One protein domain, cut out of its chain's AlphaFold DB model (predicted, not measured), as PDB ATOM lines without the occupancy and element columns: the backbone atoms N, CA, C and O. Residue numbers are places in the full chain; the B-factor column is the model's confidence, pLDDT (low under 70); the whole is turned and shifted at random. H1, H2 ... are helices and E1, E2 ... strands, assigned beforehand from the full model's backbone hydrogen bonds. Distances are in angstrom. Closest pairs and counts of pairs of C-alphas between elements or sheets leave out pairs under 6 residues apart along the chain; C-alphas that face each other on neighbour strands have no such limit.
ATOM      1  N   CYS A  98      28.240  16.530 189.406       89.62
ATOM      2  CA  CYS A  98      28.265  17.934 189.011       89.62
ATOM      3  C   CYS A  98      26.873  18.461 188.637       89.62
ATOM      4  O   CYS A  98      26.441  19.483 189.166       89.62
ATOM      5  N   LEU A  99      26.137  17.735 187.787       88.75
ATOM      6  CA  LEU A  99      24.787  18.124 187.376       88.75
ATOM      7  C   LEU A  99      23.790  18.036 188.540       88.75
ATOM      8  O   LEU A  99      22.962  18.926 188.714       88.75
ATOM      9  N   LEU A 100      23.902  17.003 189.381       89.31
ATOM     10  CA  LEU A 100      23.112  16.876 190.608       89.31
ATOM     11  C   LEU A 100      23.344  18.059 191.546       89.31
ATOM     12  O   LEU A 100      22.394  18.580 192.127       89.31
ATOM     13  N   TRP A 101      24.597  18.481 191.709       94.19
ATOM     14  CA  TRP A 101      24.921  19.640 192.528       94.19
ATOM     15  C   TRP A 101      24.374  20.927 191.908       94.19
ATOM     16  O   TRP A 101      23.756  21.714 192.616       94.19
ATOM     17  N   TRP A 102      24.527  21.115 190.594       94.25
ATOM     18  CA  TRP A 102      24.012  22.276 189.861       94.25
ATOM     19  C   TRP A 102      22.492  22.435 189.979       94.25
ATOM     20  O   TRP A 102      21.991  23.549 190.177       94.25
ATOM     21  N   ASP A 103      21.754  21.329 189.878       92.12
ATOM     22  CA  ASP A 103      20.302  21.315 190.036       92.12
ATOM     23  C   ASP A 103      19.908  21.644 191.481       92.12
ATOM     24  O   ASP A 103      19.119  22.562 191.707       92.12
ATOM     25  N   LYS A 104      20.529  20.983 192.467       93.19
ATOM     26  CA  LYS A 104      20.269  21.254 193.890       93.19
ATOM     27  C   LYS A 104      20.629  22.679 194.299       93.19
ATOM     28  O   LYS A 104      19.908  23.283 195.083       93.19
ATOM     29  N   ALA A 105      21.699  23.249 193.751       94.69
ATOM     30  CA  ALA A 105      22.065  24.638 194.003       94.69
ATOM     31  C   ALA A 105      20.950  25.598 193.558       94.69
ATOM     32  O   ALA A 105      20.651  26.556 194.262       94.69
ATOM     33  N   ALA A 106      20.282  25.325 192.431       94.50
ATOM     34  CA  ALA A 106      19.132  26.123 192.005       94.50
ATOM     35  C   ALA A 106      17.889  25.915 192.878       94.50
ATOM     36  O   ALA A 106      17.097  26.845 193.007       94.50
ATOM     37  N   GLU A 107      17.704  24.730 193.461       93.69
ATOM     38  CA  GLU A 107      16.628  24.477 194.427       93.69
ATOM     39  C   GLU A 107      16.860  25.230 195.745       93.69
ATOM     40  O   GLU A 107      15.918  25.789 196.299       93.69
ATOM     41  N   VAL A 108      18.106  25.269 196.233       95.94
ATOM     42  CA  VAL A 108      18.459  25.864 197.533       95.94
ATOM     43  C   VAL A 108      18.653  27.380 197.451       95.94
ATOM     44  O   VAL A 108      18.148  28.105 198.303       95.94
ATOM     45  N   TRP A 109      19.380  27.875 196.447       95.94
ATOM     46  CA  TRP A 109      19.720  29.300 196.309       95.94
ATOM     47  C   TRP A 109      18.816  30.060 195.335       95.94
ATOM     48  O   TRP A 109      18.834  31.287 195.305       95.94
ATOM     49  N   GLY A 110      18.043  29.351 194.512       96.75
ATOM     50  CA  GLY A 110      17.365  29.926 193.356       96.75
ATOM     51  C   GLY A 110      18.252  29.950 192.106       96.75
ATOM     52  O   GLY A 110      19.481  30.052 192.165       96.75
ATOM     53  N   LYS A 111      17.615  29.842 190.934       94.75
ATOM     54  CA  LYS A 111      18.310  29.780 189.633       94.75
ATOM     55  C   LYS A 111      19.127  31.036 189.341       94.75
ATOM     56  O   LYS A 111      20.228  30.905 188.815       94.75
ATOM     57  N   ASP A 112      18.597  32.208 189.677       95.88
ATOM     58  CA  ASP A 112      19.227  33.492 189.360       95.88
ATOM     59  C   ASP A 112      20.542  33.646 190.126       95.88
ATOM     60  O   ASP A 112      21.600  33.740 189.506       95.88
ATOM     61  N   LEU A 113      20.498  33.499 191.455       94.81
ATOM     62  CA  LEU A 113      21.686  33.579 192.305       94.81
ATOM     63  C   LEU A 113      22.740  32.529 191.927       94.81
ATOM     64  O   LEU A 113      23.922  32.849 191.809       94.81
ATOM     65  N   ARG A 114      22.332  31.279 191.663       96.06
ATOM     66  CA  ARG A 114      23.261  30.246 191.181       96.06
ATOM     67  C   ARG A 114      23.935  30.671 189.873       96.06
ATOM     68  O   ARG A 114      25.144  30.522 189.756       96.06
ATOM     69  N   ASN A 115      23.177  31.171 188.896       94.69
ATOM     70  CA  ASN A 115      23.707  31.540 187.580       94.69
ATOM     71  C   ASN A 115      24.603  32.788 187.624       94.69
ATOM     72  O   ASN A 115      25.495  32.927 186.780       94.69
ATOM     73  N   GLU A 116      24.368  33.695 188.573       94.94
ATOM     74  CA  GLU A 116      25.226  34.850 188.853       94.94
ATOM     75  C   GLU A 116      26.526  34.440 189.550       94.94
ATOM     76  O   GLU A 116      27.585  34.989 189.261       94.94
ATOM     77  N   LEU A 117      26.471  33.450 190.439       95.44
ATOM     78  CA  LEU A 117      27.607  33.062 191.268       95.44
ATOM     79  C   LEU A 117      28.504  32.001 190.618       95.44
ATOM     80  O   LEU A 117      29.732  32.092 190.672       95.44
ATOM     81  N   VAL A 118      27.897  30.984 190.012       96.69
ATOM     82  CA  VAL A 118      28.571  29.799 189.474       96.69
ATOM     83  C   VAL A 118      28.637  29.897 187.956       96.69
ATOM     84  O   VAL A 118      27.622  30.048 187.277       96.69
ATOM     85  N   ALA A 119      29.854  29.820 187.424       95.38
ATOM     86  CA  ALA A 119      30.100  29.785 185.991       95.38
ATOM     87  C   ALA A 119      29.872  28.379 185.424       95.38
ATOM     88  O   ALA A 119      29.221  28.250 184.392       95.38
ATOM     89  N   ASP A 120      30.395  27.351 186.099       95.44
ATOM     90  CA  ASP A 120      30.270  25.953 185.681       95.44
ATOM     91  C   ASP A 120      30.490  24.983 186.860       95.44
ATOM     92  O   ASP A 120      31.061  25.355 187.890       95.44
ATOM     93  N   VAL A 121      30.057  23.732 186.712       94.50
ATOM     94  CA  VAL A 121      30.366  22.621 187.624       94.50
ATOM     95  C   VAL A 121      30.785  21.439 186.769       94.50
ATOM     96  O   VAL A 121      29.968  20.857 186.057       94.50
ATOM     97  N   THR A 122      32.063  21.082 186.828       91.56
ATOM     98  CA  THR A 122      32.674  20.217 185.817       91.56
ATOM     99  C   THR A 122      33.656  19.212 186.417       91.56
ATOM    100  O   THR A 122      34.002  19.278 187.598       91.56
ATOM    101  N   GLU A 123      34.048  18.234 185.606       88.62
ATOM    102  CA  GLU A 123      35.025  17.188 185.915       88.62
ATOM    103  C   GLU A 123      36.217  17.347 184.964       88.62
ATOM    104  O   GLU A 123      36.039  17.442 183.749       88.62
ATOM    105  N   THR A 124      37.431  17.403 185.504       84.94
ATOM    106  CA  THR A 124      38.671  17.395 184.715       84.94
ATOM    107  C   THR A 124      38.945  16.011 184.123       84.94
ATOM    108  O   THR A 124      38.318  15.011 184.474       84.94
ATOM    109  N   GLU A 125      39.932  15.920 183.230       72.94
ATOM    110  CA  GLU A 125      40.266  14.660 182.556       72.94
ATOM    111  C   GLU A 125      40.711  13.535 183.500       72.94
ATOM    112  O   GLU A 125      40.480  12.362 183.210       72.94
ATOM    113  N   ASP A 126      41.329  13.889 184.626       75.06
ATOM    114  CA  ASP A 126      41.755  12.983 185.694       75.06
ATOM    115  C   ASP A 126      40.633  12.663 186.700       75.06
ATOM    116  O   ASP A 126      40.866  11.977 187.694       75.06
ATOM    117  N   GLY A 127      39.401  13.108 186.437       77.12
ATOM    118  CA  GLY A 127      38.228  12.807 187.256       77.12
ATOM    119  C   GLY A 127      38.027  13.744 188.447       77.12
ATOM    120  O   GLY A 127      37.164  13.487 189.290       77.12
ATOM    121  N   TYR A 128      38.796  14.831 188.548       86.44
ATOM    122  CA  TYR A 128      38.625  15.812 189.611       86.44
ATOM    123  C   TYR A 128      37.418  16.718 189.330       86.44
ATOM    124  O   TYR A 128      37.376  17.489 188.374       86.44
ATOM    125  N   GLN A 129      36.414  16.622 190.201       93.81
ATOM    126  CA  GLN A 129      35.170  17.387 190.114       93.81
ATOM    127  C   GLN A 129      35.260  18.683 190.922       93.81
ATOM    128  O   GLN A 129      35.624  18.666 192.107       93.81
ATOM    129  N   TYR A 130      34.871  19.804 190.318       96.06
ATOM    130  CA  TYR A 130      34.917  21.117 190.954       96.06
ATOM    131  C   TYR A 130      33.845  22.082 190.440       96.06
ATOM    132  O   TYR A 130      33.277  21.925 189.361       96.06
ATOM    133  N   ILE A 131      33.581  23.098 191.254       97.31
ATOM    134  CA  ILE A 131      32.733  24.250 190.957       97.31
ATOM    135  C   ILE A 131      33.654  25.390 190.525       97.31
ATOM    136  O   ILE A 131      34.601  25.720 191.244       97.31
ATOM    137  N   LEU A 132      33.372  26.000 189.377       96.62
ATOM    138  CA  LEU A 132      34.001  27.229 188.912       96.62
ATOM    139  C   LEU A 132      33.065  28.402 189.204       96.62
ATOM    140  O   LEU A 132      31.968  28.487 188.655       96.62
ATOM    141  N   PHE A 133      33.500  29.326 190.053       96.25
ATOM    142  CA  PHE A 133      32.753  30.544 190.355       96.25
ATOM    143  C   PHE A 133      33.028  31.627 189.313       96.25
ATOM    144  O   PHE A 133      34.119  31.699 188.746       96.25
ATOM    145  N   ARG A 134      32.072  32.541 189.108       93.62
ATOM    146  CA  ARG A 134      32.259  33.703 188.218       93.62
ATOM    147  C   ARG A 134      33.363  34.652 188.679       93.62
ATOM    148  O   ARG A 134      33.910  35.384 187.864       93.62
ATOM    149  N   SER A 135      33.725  34.602 189.960       90.62
ATOM    150  CA  SER A 135      34.888  35.303 190.513       90.62
ATOM    151  C   SER A 135      36.236  34.719 190.060       90.62
ATOM    152  O   SER A 135      37.277  35.288 190.374       90.62
ATOM    153  N   GLY A 136      36.242  33.582 189.352       91.19
ATOM    154  CA  GLY A 136      37.445  32.847 188.948       91.19
ATOM    155  C   GLY A 136      37.967  31.878 190.014       91.19
ATOM    156  O   GLY A 136      38.870  31.092 189.736       91.19
ATOM    157  N   LYS A 137      37.392  31.890 191.224       92.44
ATOM    158  CA  LYS A 137      37.695  30.897 192.260       92.44
ATOM    159  C   LYS A 137      37.184  29.520 191.843       92.44
ATOM    160  O   LYS A 137      36.145  29.401 191.196       92.44
ATOM    161  N   THR A 138      37.865  28.479 192.305       95.31
ATOM    162  CA  THR A 138      37.396  27.097 192.195       95.31
ATOM    163  C   THR A 138      37.204  26.480 193.575       95.31
ATOM    164  O   THR A 138      37.802  26.922 194.563       95.31
ATOM    165  N   LEU A 139      36.333  25.476 193.656       95.38
ATOM    166  CA  LEU A 139      36.138  24.668 194.857       95.38
ATOM    167  C   LEU A 139      35.870  23.221 194.464       95.38
ATOM    168  O   LEU A 139      34.971  22.954 193.672       95.38
ATOM    169  N   SER A 140      36.616  22.280 195.045       95.88
ATOM    170  CA  SER A 140      36.340  20.852 194.866       95.88
ATOM    171  C   SER A 140      34.890  20.534 195.222       95.88
ATOM    172  O   SER A 140      34.409  20.935 196.285       95.88
ATOM    173  N   LEU A 141      34.223  19.736 194.388       95.19
ATOM    174  CA  LEU A 141      32.843  19.327 194.629       95.19
ATOM    175  C   LEU A 141      32.705  18.549 195.947       95.19
ATOM    176  O   LEU A 141      31.752  18.751 196.698       95.19
ATOM    177  N   LYS A 142      33.708  17.727 196.279       92.94
ATOM    178  CA  LYS A 142      33.784  17.000 197.553       92.94
ATOM    179  C   LYS A 142      33.847  17.952 198.747       92.94
ATOM    180  O   LYS A 142      33.161  17.740 199.742       92.94
ATOM    181  N   ILE A 143      34.661  19.006 198.656       94.00
ATOM    182  CA  ILE A 143      34.764  20.008 199.725       94.00
ATOM    183  C   ILE A 143      33.466  20.805 199.836       94.00
ATOM    184  O   ILE A 143      32.983  21.005 200.946       94.00
ATOM    185  N   ALA A 144      32.853  21.180 198.713       94.94
ATOM    186  CA  ALA A 144      31.570  21.876 198.698       94.94
ATOM    187  C   ALA A 144      30.462  21.075 199.404       94.94
ATOM    188  O   ALA A 144      29.676  21.634 200.165       94.94
ATOM    189  N   GLN A 145      30.432  19.753 199.212       92.56
ATOM    190  CA  GLN A 145      29.496  18.860 199.902       92.56
ATOM    191  C   GLN A 145      29.737  18.804 201.417       92.56
ATOM    192  O   GLN A 145      28.775  18.772 202.180       92.56
ATOM    193  N   ILE A 146      31.000  18.813 201.855       93.38
ATOM    194  CA  ILE A 146      31.364  18.845 203.282       93.38
ATOM    195  C   ILE A 146      31.014  20.198 203.909       93.38
ATOM    196  O   ILE A 146      30.556  20.254 205.046       93.38
ATOM    197  N   TRP A 147      31.257  21.289 203.186       94.19
ATOM    198  CA  TRP A 147      31.018  22.650 203.662       94.19
ATOM    199  C   TRP A 147      29.533  22.986 203.779       94.19
ATOM    200  O   TRP A 147      29.167  23.781 204.643       94.19
ATOM    201  N   GLY A 148      28.690  22.371 202.951       93.56
ATOM    202  CA  GLY A 148      27.270  22.693 202.891       93.56
ATOM    203  C   GLY A 148      26.997  24.015 202.166       93.56
ATOM    204  O   GLY A 148      27.902  24.768 201.813       93.56
ATOM    205  N   TRP A 149      25.718  24.285 201.908       95.56
ATOM    206  CA  TRP A 149      25.294  25.325 200.969       95.56
ATOM    207  C   TRP A 149      25.648  26.754 201.399       95.56
ATOM    208  O   TRP A 149      26.155  27.510 200.581       95.56
ATOM    209  N   GLU A 150      25.430  27.130 202.659       93.81
ATOM    210  CA  GLU A 150      25.711  28.496 203.142       93.81
ATOM    211  C   GLU A 150      27.196  28.842 202.996       93.81
ATOM    212  O   GLU A 150      27.570  29.811 202.349       93.81
ATOM    213  N   ARG A 151      28.071  27.954 203.470       94.00
ATOM    214  CA  ARG A 151      29.515  28.176 203.424       94.00
ATOM    215  C   ARG A 151      30.062  28.240 201.991       94.00
ATOM    216  O   ARG A 151      31.026  28.954 201.718       94.00
ATOM    217  N   VAL A 152      29.481  27.482 201.063       95.25
ATOM    218  CA  VAL A 152      29.868  27.556 199.645       95.25
ATOM    219  C   VAL A 152      29.417  28.880 199.019       95.25
ATOM    220  O   VAL A 152      30.158  29.436 198.206       95.25
ATOM    221  N   LEU A 153      28.248  29.394 199.417       93.81
ATOM    222  CA  LEU A 153      27.735  30.689 198.971       93.81
ATOM    223  C   LEU A 153      28.692  31.821 199.376       93.81
ATOM    224  O   LEU A 153      29.200  32.521 198.499       93.81
ATOM    225  N   ASP A 154      29.036  31.901 200.665       93.06
ATOM    226  CA  ASP A 154      29.953  32.907 201.219       93.06
ATOM    227  C   ASP A 154      31.324  32.873 200.516       93.06
ATOM    228  O   ASP A 154      31.912  33.897 200.152       93.06
ATOM    229  N   TYR A 155      31.851  31.665 200.272       92.62
ATOM    230  CA  TYR A 155      33.118  31.484 199.563       92.62
ATOM    231  C   TYR A 155      33.066  32.030 198.131       92.62
ATOM    232  O   TYR A 155      33.987  32.745 197.702       92.62
ATOM    233  N   GLY A 156      31.990  31.709 197.405       90.25
ATOM    234  CA  GLY A 156      31.764  32.153 196.034       90.25
ATOM    235  C   GLY A 156      31.621  33.670 195.924       90.25
ATOM    236  O   GLY A 156      32.170  34.263 194.991       90.25
ATOM    237  N   GLN A 157      30.941  34.291 196.895       90.94
ATOM    238  CA  GLN A 157      30.712  35.740 196.968       90.94
ATOM    239  C   GLN A 157      31.964  36.526 197.370       90.94
ATOM    240  O   GLN A 157      32.019  37.742 197.209       90.94
ATOM    241  N   GLY A 158      33.012  35.836 197.826       82.00
ATOM    242  CA  GLY A 158      34.260  36.478 198.225       82.00
ATOM    243  C   GLY A 158      34.330  36.843 199.702       82.00
ATOM    244  O   GLY A 158      35.318  37.442 200.111       82.00
TER     245      GLY A 158
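Overview. This is residues 98 to 158 of the 163 residues of an uncharacterized protein of Gloeothece citriformis (strain PCC 7424) (UniProt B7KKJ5). A small three-stranded antiparallel sheet, E1, E2 and E3, is a wall with helices H1, H3 and H4 over one face. The short helix H2 sits where the chain passes from H1 into E1 and only grazes the sheet. The 61 printed residues hold four named helices and three named strands, in the order H1, H2, E1, E2, E3, H3, H4, and the sheet runs E1, E2, E3. The class is mixed, helices and strands. The whole is compact, with a radius of gyration of the C-alphas of 10.5 A and spans of 30 by 22 by 20 A.

Arrangement. Start with H1, residues 98 to 109, and go on to H2, residues 111 to 117: they touch only at the corner by their link, H1 with residues 105 to 106 alone, and the closest C-alphas, of Ala 106 and Arg 114, are 5.9 A apart. Their lines are only just about perpendicular, at 72 degrees. Next come E1, residues 118 to 123, E2, residues 129 to 133, and E3, residues 138 to 140, a meander, each strand the antiparallel neighbour of the one before. In the hairpin E1 and E2, look for N 122 and O 130, 2.9 A apart and within hydrogen-bond range; in the hairpin E2 and E3, for N 131 and O 139, at 2.8 A. H1 is on the sheet over E1, at a height over the sheet of 10.1 A, and runs along the strands, at 17 degrees to E1 on the local plane; the closest C-alphas of the two are those of Cys 98 and Val 121, 5.3 A apart. H3, residues 141 to 147, lies over E3 at a height over the sheet of 6.1 A and runs across the strands, at 76 degrees to E3 on the local plane. H4, residues 149 to 157, lies over E2 at a height over the sheet of 10.3 A and is only just slantwise to the strands, at 31 degrees to E2 on the local plane. H1, H3 and H4 lie on the same face, two layers, helices on one face of a sheet. H3 and H4 are close but not clearly touching, with the C-alphas of Ala 144 and Val 152 closest at 6.0 A; H2 and H3 are apart. In H1, H2, H3 and H4 every O i to N i+4 pair is within hydrogen-bond range.

Along the chain. Find C-alpha 98 at (28.265, 17.934, 189.011); from there H1 runs 16.0 A to C-alpha 109. H2 covers 10.0 A, E1 14.6 A, E2 13.4 A, E3 6.9 A and H3 9.8 A. H4 runs 12.4 A and ends at C-alpha 157, at (30.712, 35.740, 196.968).

Size, cuts and confidence. The C-alphas farthest apart, of Asp 112 and Asp 126, are 30.7 A apart. The printed part has no cut, and its six links between named elements are tight. The mean pLDDT of the printed part is 92.5, and no printed residue is under 70.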